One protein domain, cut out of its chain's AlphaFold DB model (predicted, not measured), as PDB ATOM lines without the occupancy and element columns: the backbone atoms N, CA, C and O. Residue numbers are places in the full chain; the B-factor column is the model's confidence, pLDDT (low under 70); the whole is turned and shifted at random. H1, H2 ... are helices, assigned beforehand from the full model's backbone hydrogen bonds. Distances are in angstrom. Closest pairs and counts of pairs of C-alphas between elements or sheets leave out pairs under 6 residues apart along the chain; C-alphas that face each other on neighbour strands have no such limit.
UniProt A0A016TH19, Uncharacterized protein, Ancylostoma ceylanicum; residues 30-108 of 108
ATOM      1  N   ILE A  30     177.719 199.450 202.461       92.62
ATOM      2  CA  ILE A  30     177.096 199.038 201.196       92.62
ATOM      3  C   ILE A  30     175.585 199.265 201.251       92.62
ATOM      4  O   ILE A  30     175.023 199.823 200.310       92.62
ATOM      5  N   GLY A  31     174.933 198.841 202.336       91.25
ATOM      6  CA  GLY A  31     173.496 199.005 202.532       91.25
ATOM      7  C   GLY A  31     173.102 200.474 202.512       91.25
ATOM      8  O   GLY A  31     172.243 200.862 201.726       91.25
ATOM      9  N   THR A  32     173.811 201.314 203.268       92.00
ATOM     10  CA  THR A  32     173.606 202.765 203.257       92.00
ATOM     11  C   THR A  32     173.771 203.352 201.860       92.00
ATOM     12  O   THR A  32     172.886 204.076 201.412       92.00
ATOM     13  N   LYS A  33     174.847 203.005 201.138       92.62
ATOM     14  CA  LYS A  33     175.050 203.485 199.765       92.62
ATOM     15  C   LYS A  33     173.886 203.111 198.854       92.62
ATOM     16  O   LYS A  33     173.360 203.966 198.155       92.62
ATOM     17  N   LEU A  34     173.498 201.838 198.866       89.69
ATOM     18  CA  LEU A  34     172.440 201.323 198.007       89.69
ATOM     19  C   LEU A  34     171.110 202.029 198.283       89.69
ATOM     20  O   LEU A  34     170.413 202.387 197.343       89.69
ATOM     21  N   PHE A  35     170.775 202.240 199.555       88.44
ATOM     22  CA  PHE A  35     169.547 202.935 199.928       88.44
ATOM     23  C   PHE A  35     169.553 204.392 199.493       88.44
ATOM     24  O   PHE A  35     168.589 204.828 198.884       88.44
ATOM     25  N   ILE A  36     170.651 205.110 199.716       86.94
ATOM     26  CA  ILE A  36     170.794 206.499 199.272       86.94
ATOM     27  C   ILE A  36     170.714 206.606 197.744       86.94
ATOM     28  O   ILE A  36     170.061 207.505 197.227       86.94
ATOM     29  N   ASP A  37     171.356 205.686 197.021       87.06
ATOM     30  CA  ASP A  37     171.334 205.662 195.555       87.06
ATOM     31  C   ASP A  37     169.919 205.336 195.006       87.06
ATOM     32  O   ASP A  37     169.628 205.645 193.849       87.06
ATOM     33  N   ILE A  38     169.040 204.710 195.807       87.56
ATOM     34  CA  ILE A  38     167.638 204.408 195.458       87.56
ATOM     35  C   ILE A  38     166.699 205.551 195.861       87.56
ATOM     36  O   ILE A  38     165.856 205.960 195.063       87.56
ATOM     37  N   ASP A  39     166.817 206.026 197.097       86.19
ATOM     38  CA  ASP A  39     165.983 207.062 197.694       86.19
ATOM     39  C   ASP A  39     166.784 207.883 198.714       86.19
ATOM     40  O   ASP A  39     166.983 207.499 199.868       86.19
ATOM     41  N   GLU A  40     167.204 209.075 198.292       80.31
ATOM     42  CA  GLU A  40     167.953 210.001 199.141       80.31
ATOM     43  C   GLU A  40     167.149 210.539 200.336       80.31
ATOM     44  O   GLU A  40     167.741 211.132 201.237       80.31
ATOM     45  N   LYS A  41     165.817 210.365 200.353       85.00
ATOM     46  CA  LYS A  41     164.940 210.846 201.433       85.00
ATOM     47  C   LYS A  41     164.662 209.793 202.502       85.00
ATOM     48  O   LYS A  41     164.005 210.122 203.491       85.00
ATOM     49  N   SER A  42     165.156 208.568 202.322       86.00
ATOM     50  CA  SER A  42     164.993 207.499 203.301       86.00
ATOM     51  C   SER A  42     165.560 207.917 204.660       86.00
ATOM     52  O   SER A  42     166.689 208.401 204.780       86.00
ATOM     53  N   SER A  43     164.763 207.723 205.702       87.38
ATOM     54  CA  SER A  43     165.147 208.030 207.073       87.38
ATOM     55  C   SER A  43     166.244 207.087 207.575       87.38
ATOM     56  O   SER A  43     166.403 205.957 207.110       87.38
ATOM     57  N   VAL A  44     166.969 207.525 208.610       87.56
ATOM     58  CA  VAL A  44     167.958 206.690 209.314       87.56
ATOM     59  C   VAL A  44     167.355 205.353 209.736       87.56
ATOM     60  O   VAL A  44     168.000 204.315 209.596       87.56
ATOM     61  N   GLN A  45     166.115 205.377 210.224       88.69
ATOM     62  CA  GLN A  45     165.417 204.188 210.688       88.69
ATOM     63  C   GLN A  45     165.118 203.222 209.537       88.69
ATOM     64  O   GLN A  45     165.399 202.037 209.670       88.69
ATOM     65  N   GLU A  46     164.632 203.714 208.395       89.06
ATOM     66  CA  GLU A  46     164.343 202.876 207.222       89.06
ATOM     67  C   GLU A  46     165.606 202.218 206.661       89.06
ATOM     68  O   GLU A  46     165.620 201.009 206.414       89.06
ATOM     69  N   ILE A  47     166.692 202.986 206.523       90.19
ATOM     70  CA  ILE A  47     167.982 202.473 206.040       90.19
ATOM     71  C   ILE A  47     168.533 201.425 207.013       90.19
ATOM     72  O   ILE A  47     169.015 200.367 206.594       90.19
ATOM     73  N   SER A  48     168.452 201.713 208.311       90.56
ATOM     74  CA  SER A  48     168.922 200.834 209.377       90.56
ATOM     75  C   SER A  48     168.128 199.535 209.444       90.56
ATOM     76  O   SER A  48     168.706 198.447 209.427       90.56
ATOM     77  N   ASP A  49     166.799 199.623 209.427       90.38
ATOM     78  CA  ASP A  49     165.929 198.458 209.450       90.38
ATOM     79  C   ASP A  49     166.151 197.598 208.217       90.38
ATOM     80  O   ASP A  49     166.378 196.399 208.349       90.38
ATOM     81  N   ALA A  50     166.200 198.180 207.023       88.81
ATOM     82  CA  ALA A  50     166.414 197.385 205.826       88.81
ATOM     83  C   ALA A  50     167.805 196.728 205.772       88.81
ATOM     84  O   ALA A  50     167.923 195.562 205.378       88.81
ATOM     85  N   THR A  51     168.853 197.438 206.198       90.31
ATOM     86  CA  THR A  51     170.239 196.946 206.138       90.31
ATOM     87  C   THR A  51     170.537 195.926 207.240       90.31
ATOM     88  O   THR A  51     171.103 194.862 206.977       90.31
ATOM     89  N   CYS A  52     170.125 196.204 208.479       92.06
ATOM     90  CA  CYS A  52     170.486 195.408 209.651       92.06
ATOM     91  C   CYS A  52     169.475 194.291 209.966       92.06
ATOM     92  O   CYS A  52     169.794 193.371 210.727       92.06
ATOM     93  N   HIS A  53     168.278 194.289 209.363       89.44
ATOM     94  CA  HIS A  53     167.239 193.284 209.636       89.44
ATOM     95  C   HIS A  53     167.707 191.839 209.426       89.44
ATOM     96  O   HIS A  53     167.335 190.956 210.203       89.44
ATOM     97  N   ARG A  54     168.571 191.568 208.438       82.88
ATOM     98  CA  ARG A  54     169.121 190.215 208.246       82.88
ATOM     99  C   ARG A  54     169.951 189.760 209.447       82.88
ATOM    100  O   ARG A  54     169.806 188.612 209.856       82.88
ATOM    101  N   LEU A  55     170.756 190.647 210.034       86.19
ATOM    102  CA  LEU A  55     171.563 190.351 211.224       86.19
ATOM    103  C   LEU A  55     170.677 190.055 212.437       86.19
ATOM    104  O   LEU A  55     170.939 189.102 213.172       86.19
ATOM    105  N   ARG A  56     169.576 190.804 212.593       88.19
ATOM    106  CA  ARG A  56     168.561 190.522 213.620       88.19
ATOM    107  C   ARG A  56     167.921 189.144 213.403       88.19
ATOM    108  O   ARG A  56     167.831 188.362 214.345       88.19
ATOM    109  N   ARG A  57     167.541 188.810 212.161       87.38
ATOM    110  CA  ARG A  57     166.887 187.531 211.816       87.38
ATOM    111  C   ARG A  57     167.757 186.301 212.046       87.38
ATOM    112  O   ARG A  57     167.218 185.265 212.415       87.38
ATOM    113  N   ILE A  58     169.070 186.398 211.837       84.00
ATOM    114  CA  ILE A  58     169.999 185.279 212.078       84.00
ATOM    115  C   ILE A  58     170.490 185.209 213.533       84.00
ATOM    116  O   ILE A  58     171.369 184.412 213.843       84.00
ATOM    117  N   GLY A  59     169.960 186.049 214.432       82.44
ATOM    118  CA  GLY A  59     170.328 186.053 215.850       82.44
ATOM    119  C   GLY A  59     171.672 186.722 216.170       82.44
ATOM    120  O   GLY A  59     172.115 186.670 217.318       82.44
ATOM    121  N   ALA A  60     172.306 187.403 215.209       86.31
ATOM    122  CA  ALA A  60     173.584 188.094 215.383       86.31
ATOM    123  C   ALA A  60     173.402 189.456 216.086       86.31
ATOM    124  O   ALA A  60     173.681 190.508 215.516       86.31
ATOM    125  N   LYS A  61     172.913 189.449 217.335       87.62
ATOM    126  CA  LYS A  61     172.519 190.665 218.081       87.62
ATOM    127  C   LYS A  61     173.625 191.723 218.163       87.62
ATOM    128  O   LYS A  61     173.352 192.894 217.925       87.62
ATOM    129  N   LYS A  62     174.867 191.319 218.466       89.06
ATOM    130  CA  LYS A  62     176.018 192.239 218.544       89.06
ATOM    131  C   LYS A  62     176.287 192.919 217.201       89.06
ATOM    132  O   LYS A  62     176.439 194.133 217.147       89.06
ATOM    133  N   SER A  63     176.296 192.145 216.120       90.06
ATOM    134  CA  SER A  63     176.508 192.653 214.765       90.06
ATOM    135  C   SER A  63     175.344 193.526 214.301       90.06
ATOM    136  O   SER A  63     175.567 194.541 213.656       90.06
ATOM    137  N   ALA A  64     174.104 193.182 214.658       91.19
ATOM    138  CA  ALA A  64     172.940 194.012 214.360       91.19
ATOM    139  C   ALA A  64     173.043 195.384 215.042       91.19
ATOM    140  O   ALA A  64     172.882 196.400 214.378       91.19
ATOM    141  N   HIS A  65     173.395 195.410 216.328       92.62
ATOM    142  CA  HIS A  65     173.603 196.660 217.054       92.62
ATOM    143  C   HIS A  65     174.746 197.488 216.453       92.62
ATOM    144  O   HIS A  65     174.586 198.672 216.177       92.62
ATOM    145  N   LEU A  66     175.880 196.845 216.160       92.81
ATOM    146  CA  LEU A  66     177.003 197.512 215.508       92.81
ATOM    147  C   LEU A  66     176.621 198.076 214.127       92.81
ATOM    148  O   LEU A  66     177.061 199.160 213.753       92.81
ATOM    149  N   CYS A  67     175.799 197.351 213.371       94.31
ATOM    150  CA  CYS A  67     175.300 197.805 212.080       94.31
ATOM    151  C   CYS A  67     174.490 199.102 212.215       94.31
ATOM    152  O   CYS A  67     174.732 200.047 211.464       94.31
ATOM    153  N   GLU A  68     173.595 199.170 213.202       94.75
ATOM    154  CA  GLU A  68     172.781 200.355 213.501       94.75
ATOM    155  C   GLU A  68     173.662 201.551 213.892       94.75
ATOM    156  O   GLU A  68     173.496 202.645 213.349       94.75
ATOM    157  N   GLU A  69     174.656 201.336 214.760       94.19
ATOM    158  CA  GLU A  69     175.604 202.383 215.160       94.19
ATOM    159  C   GLU A  69     176.391 202.952 213.972       94.19
ATOM    160  O   GLU A  69     176.607 204.160 213.882       94.19
ATOM    161  N   ILE A  70     176.864 202.088 213.067       94.62
ATOM    162  CA  ILE A  70     177.632 202.518 211.892       94.62
ATOM    163  C   ILE A  70     176.751 203.355 210.964       94.62
ATOM    164  O   ILE A  70     177.191 204.406 210.500       94.62
ATOM    165  N   ILE A  71     175.507 202.931 210.731       94.56
ATOM    166  CA  ILE A  71     174.556 203.664 209.887       94.56
ATOM    167  C   ILE A  71     174.241 205.032 210.494       94.56
ATOM    168  O   ILE A  71     174.307 206.036 209.789       94.56
ATOM    169  N   GLN A  72     173.979 205.103 211.801       94.31
ATOM    170  CA  GLN A  72     173.754 206.376 212.490       94.31
ATOM    171  C   GLN A  72     174.964 207.314 212.380       94.31
ATOM    172  O   GLN A  72     174.797 208.496 212.086       94.31
ATOM    173  N   LYS A  73     176.186 206.794 212.555       93.19
ATOM    174  CA  LYS A  73     177.427 207.578 212.410       93.19
ATOM    175  C   LYS A  73     177.612 208.123 210.999       93.19
ATOM    176  O   LYS A  73     178.045 209.259 210.845       93.19
ATOM    177  N   ILE A  74     177.312 207.311 209.989       93.19
ATOM    178  CA  ILE A  74     177.390 207.721 208.589       93.19
ATOM    179  C   ILE A  74     176.365 208.819 208.315       93.19
ATOM    180  O   ILE A  74     176.743 209.902 207.890       93.19
ATOM    181  N   LEU A  75     175.084 208.556 208.580       90.69
ATOM    182  CA  LEU A  75     173.994 209.463 208.217       90.69
ATOM    183  C   LEU A  75     174.016 210.767 209.030       90.69
ATOM    184  O   LEU A  75     173.565 211.797 208.543       90.69
ATOM    185  N   GLY A  76     174.579 210.742 210.242       91.12
ATOM    186  CA  GLY A  76     174.813 211.930 211.065       91.12
ATOM    187  C   GLY A  76     176.056 212.744 210.681       91.12
ATOM    188  O   GLY A  76     176.353 213.728 211.354       91.12
ATOM    189  N   ASN A  77     176.808 212.343 209.649       93.50
ATOM    190  CA  ASN A  77     178.029 213.019 209.220       93.50
ATOM    191  C   ASN A  77     178.035 213.250 207.698       93.50
ATOM    192  O   ASN A  77     178.238 212.330 206.904       93.50
ATOM    193  N   GLU A  78     177.870 214.511 207.289       91.06
ATOM    194  CA  GLU A  78     177.807 214.902 205.874       91.06
ATOM    195  C   GLU A  78     179.072 214.541 205.076       91.06
ATOM    196  O   GLU A  78     178.984 214.188 203.898       91.06
ATOM    197  N   GLU A  79     180.253 214.573 205.700       93.38
ATOM    198  CA  GLU A  79     181.512 214.221 205.039       93.38
ATOM    199  C   GLU A  79     181.569 212.721 204.720       93.38
ATOM    200  O   GLU A  79     181.922 212.327 203.604       93.38
ATOM    201  N   LEU A  80     181.179 211.871 205.677       92.94
ATOM    202  CA  LEU A  80     181.093 210.423 205.471       92.94
ATOM    203  C   LEU A  80     180.041 210.081 204.415       92.94
ATOM    204  O   LEU A  80     180.303 209.264 203.529       92.94
ATOM    205  N   MET A  81     178.890 210.751 204.468       92.06
ATOM    206  CA  MET A  81     177.833 210.631 203.466       92.06
ATOM    207  C   MET A  81     178.335 210.948 202.066       92.06
ATOM    208  O   MET A  81     178.142 210.153 201.146       92.06
ATOM    209  N   LYS A  82     179.030 212.075 201.902       92.31
ATOM    210  CA  LYS A  82     179.606 212.470 200.619       92.31
ATOM    211  C   LYS A  82     180.611 211.436 200.111       92.31
ATOM    212  O   LYS A  82     180.511 211.002 198.968       92.31
ATOM    213  N   LYS A  83     181.513 210.953 200.972       92.50
ATOM    214  CA  LYS A  83     182.487 209.904 200.614       92.50
ATOM    215  C   LYS A  83     181.822 208.608 200.152       92.50
ATOM    216  O   LYS A  83     182.344 207.956 199.253       92.50
ATOM    217  N   ILE A  84     180.685 208.235 200.738       91.50
ATOM    218  CA  ILE A  84     179.904 207.058 200.329       91.50
ATOM    219  C   ILE A  84     179.186 207.300 198.998       91.50
ATOM    220  O   ILE A  84     179.227 206.447 198.104       91.50
ATOM    221  N   LYS A  85     178.541 208.462 198.845       89.94
ATOM    222  CA  LYS A  85     177.849 208.848 197.610       89.94
ATOM    223  C   LYS A  85     178.806 208.881 196.427       89.94
ATOM    224  O   LYS A  85     178.486 208.310 195.385       89.94
ATOM    225  N   ASP A  86     179.986 209.465 196.605       90.75
ATOM    226  CA  ASP A  86     180.948 209.711 195.529       90.75
ATOM    227  C   ASP A  86     181.801 208.480 195.193       90.75
ATOM    228  O   ASP A  86     182.404 208.419 194.120       90.75
ATOM    229  N   ASN A  87     181.831 207.454 196.054       88.25
ATOM    230  CA  ASN A  87     182.635 206.269 195.778       88.25
ATOM    231  C   ASN A  87     182.075 205.444 194.607       88.25
ATOM    232  O   ASN A  87     180.868 205.192 194.497       88.25
ATOM    233  N   ARG A  88     182.975 205.015 193.721       85.12
ATOM    234  CA  ARG A  88     182.691 204.188 192.535       85.12
ATOM    235  C   ARG A  88     183.640 202.992 192.414       85.12
ATOM    236  O   ARG A  88     183.457 202.161 191.529       85.12
ATOM    237  N   GLU A  89     184.657 202.906 193.267       86.62
ATOM    238  CA  GLU A  89     185.710 201.898 193.150       86.62
ATOM    239  C   GLU A  89     185.222 200.546 193.669       86.62
ATOM    240  O   GLU A  89     184.605 200.475 194.722       86.62
ATOM    241  N   ALA A  90     185.542 199.440 193.002       82.19
ATOM    242  CA  ALA A  90     185.247 198.122 193.562       82.19
ATOM    243  C   ALA A  90     186.035 197.882 194.869       82.19
ATOM    244  O   ALA A  90     187.217 198.230 194.977       82.19
ATOM    245  N   GLY A  91     185.390 197.278 195.872       83.38
ATOM    246  CA  GLY A  91     186.020 196.945 197.157       83.38
ATOM    247  C   GLY A  91     186.313 198.147 198.067       83.38
ATOM    248  O   GLY A  91     187.047 198.016 199.054       83.38
ATOM    249  N   TRP A  92     185.783 199.330 197.738       89.88
ATOM    250  CA  TRP A  92     185.967 200.561 198.505       89.88
ATOM    251  C   TRP A  92     185.489 200.451 199.952       89.88
ATOM    252  O   TRP A  92     186.082 201.060 200.843       89.88
ATOM    253  N   GLU A  93     184.471 199.630 200.206       90.75
ATOM    254  CA  GLU A  93     183.858 199.463 201.517       90.75
ATOM    255  C   GLU A  93     184.872 198.973 202.561       90.75
ATOM    256  O   GLU A  93     184.859 199.420 203.705       90.75
ATOM    257  N   LYS A  94     185.831 198.120 202.163       87.69
ATOM    258  CA  LYS A  94     186.887 197.642 203.066       87.69
ATOM    259  C   LYS A  94     187.827 198.784 203.452       87.69
ATOM    260  O   LYS A  94     188.202 198.904 204.617       87.69
ATOM    261  N   ARG A  95     188.206 199.633 202.485       88.81
ATOM    262  CA  ARG A  95     189.053 200.811 202.739       88.81
ATOM    263  C   ARG A  95     188.326 201.819 203.620       88.81
ATOM    264  O   ARG A  95     188.935 202.319 204.561       88.81
ATOM    265  N   PHE A  96     187.044 202.051 203.352       91.31
ATOM    266  CA  PHE A  96     186.197 202.931 204.148       91.31
ATOM    267  C   PHE A  96     186.154 202.469 205.611       91.31
ATOM    268  O   PHE A  96     186.531 203.215 206.513       91.31
ATOM    269  N   CYS A  97     185.848 201.189 205.840       90.69
ATOM    270  CA  CYS A  97     185.824 200.569 207.166       90.69
ATOM    271  C   CYS A  97     187.183 200.525 207.888       90.69
ATOM    272  O   CYS A  97     187.230 200.332 209.104       90.69
ATOM    273  N   ALA A  98     188.293 200.679 207.164       87.94
ATOM    274  CA  ALA A  98     189.640 200.699 207.731       87.94
ATOM    275  C   ALA A  98     190.183 202.116 207.998       87.94
ATOM    276  O   ALA A  98     191.197 202.250 208.693       87.94
ATOM    277  N   LYS A  99     189.595 203.159 207.393       87.38
ATOM    278  CA  LYS A  99     190.176 204.514 207.371       87.38
ATOM    279  C   LYS A  99     189.230 205.631 207.794       87.38
ATOM    280  O   LYS A  99     189.692 206.551 208.455       87.38
ATOM    281  N   GLU A 100     187.966 205.567 207.397       88.38
ATOM    282  CA  GLU A 100     187.052 206.713 207.486       88.38
ATOM    283  C   GLU A 100     186.238 206.715 208.784       88.38
ATOM    284  O   GLU A 100     185.805 207.762 209.254       88.38
ATOM    285  N   LEU A 101     186.052 205.547 209.400       84.00
ATOM    286  CA  LEU A 101     185.365 205.420 210.682       84.00
ATOM    287  C   LEU A 101     186.362 205.518 211.845       84.00
ATOM    288  O   LEU A 101     187.486 205.024 211.761       84.00
ATOM    289  N   GLN A 102     185.924 206.120 212.960       75.00
ATOM    290  CA  GLN A 102     186.748 206.306 214.168       75.00
ATOM    291  C   GLN A 102     187.341 204.987 214.682       75.00
ATOM    292  O   GLN A 102     188.496 204.928 215.103       75.00
ATOM    293  N   LYS A 103     186.548 203.913 214.622       78.88
ATOM    294  CA  LYS A 103     187.010 202.557 214.890       78.88
ATOM    295  C   LYS A 103     187.445 201.904 213.581       78.88
ATOM    296  O   LYS A 103     186.708 201.901 212.598       78.88
ATOM    297  N   LYS A 104     188.637 201.305 213.592       80.25
ATOM    298  CA  LYS A 104     189.167 200.520 212.470       80.25
ATOM    299  C   LYS A 104     188.536 199.134 212.477       80.25
ATOM    300  O   LYS A 104     189.110 198.189 213.011       80.25
ATOM    301  N   TYR A 105     187.346 199.035 211.900       82.12
ATOM    302  CA  TYR A 105     186.593 197.785 211.827       82.12
ATOM    303  C   TYR A 105     187.302 196.728 210.974       82.12
ATOM    304  O   TYR A 105     187.235 195.543 211.280       82.12
ATOM    305  N   CYS A 106     188.018 197.156 209.934       81.19
ATOM    306  CA  CYS A 106     188.830 196.284 209.090       81.19
ATOM    307  C   CYS A 106     190.331 196.528 209.303       81.19
ATOM    308  O   CYS A 106     190.780 197.673 209.405       81.19
ATOM    309  N   LYS A 107     191.126 195.449 209.285       77.38
ATOM    310  CA  LYS A 107     192.587 195.543 209.146       77.38
ATOM    311  C   LYS A 107     192.936 196.027 207.728       77.38
ATOM    312  O   LYS A 107     192.246 195.663 206.770       77.38
ATOM    313  N   ARG A 108     193.968 196.873 207.626       60.69
ATOM    314  CA  ARG A 108     194.511 197.337 206.337       60.69
ATOM    315  C   ARG A 108     195.171 196.192 205.588       60.69
ATOM    316  O   ARG A 108     195.869 195.404 206.257       60.69
TER     317      ARG A 108
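This is residues 30 to 108 of the 108 residues of an uncharacterized protein of Ancylostoma ceylanicum (UniProt A0A016TH19). What is the shape? H2 and H3 lie side by side as a hairpin, H1 packs on H2 and H4, and H5 sits near H4. How large is it? Compact and all helix, the printed part has 79 residues with five named helices, H1 to H5 in order, radius of gyration of the C-alphas 12.3 A, spans 32 by 31 by 22 A.

What comes first? H1, residues 30 to 38, and H2, residues 44 to 57, form a hairpin, C-alphas of Gly 31 and Thr 51 closest at 5.3 A. H2 and H3, residues 61 to 75, form another at a shallow tilt of 19 degrees, C-alphas of Leu 55 and Ala 64 closest at 5.0 A. What follows? H4, residues 78 to 86, touches H1, about perpendicular at 78 degrees, C-alphas of Lys 33 and Ile 84 closest at 6.1 A. H5, residues 92 to 99, and H4 are near each other. Are the backbones bonded? Every O i to N i+4 pair is within hydrogen-bond range in H1, H3, H4 and H5, and 8 of 10 in H2.

Where are the anchors? C-alpha 30 is at (177.096, 199.038, 201.196), C-alpha 99 at (190.176, 204.514, 207.371). Which is longest? H3, at 21.3 A.

Any cut? The printed part has no cut, and its links are tight. Where is confidence low? Residue 108 is under 70.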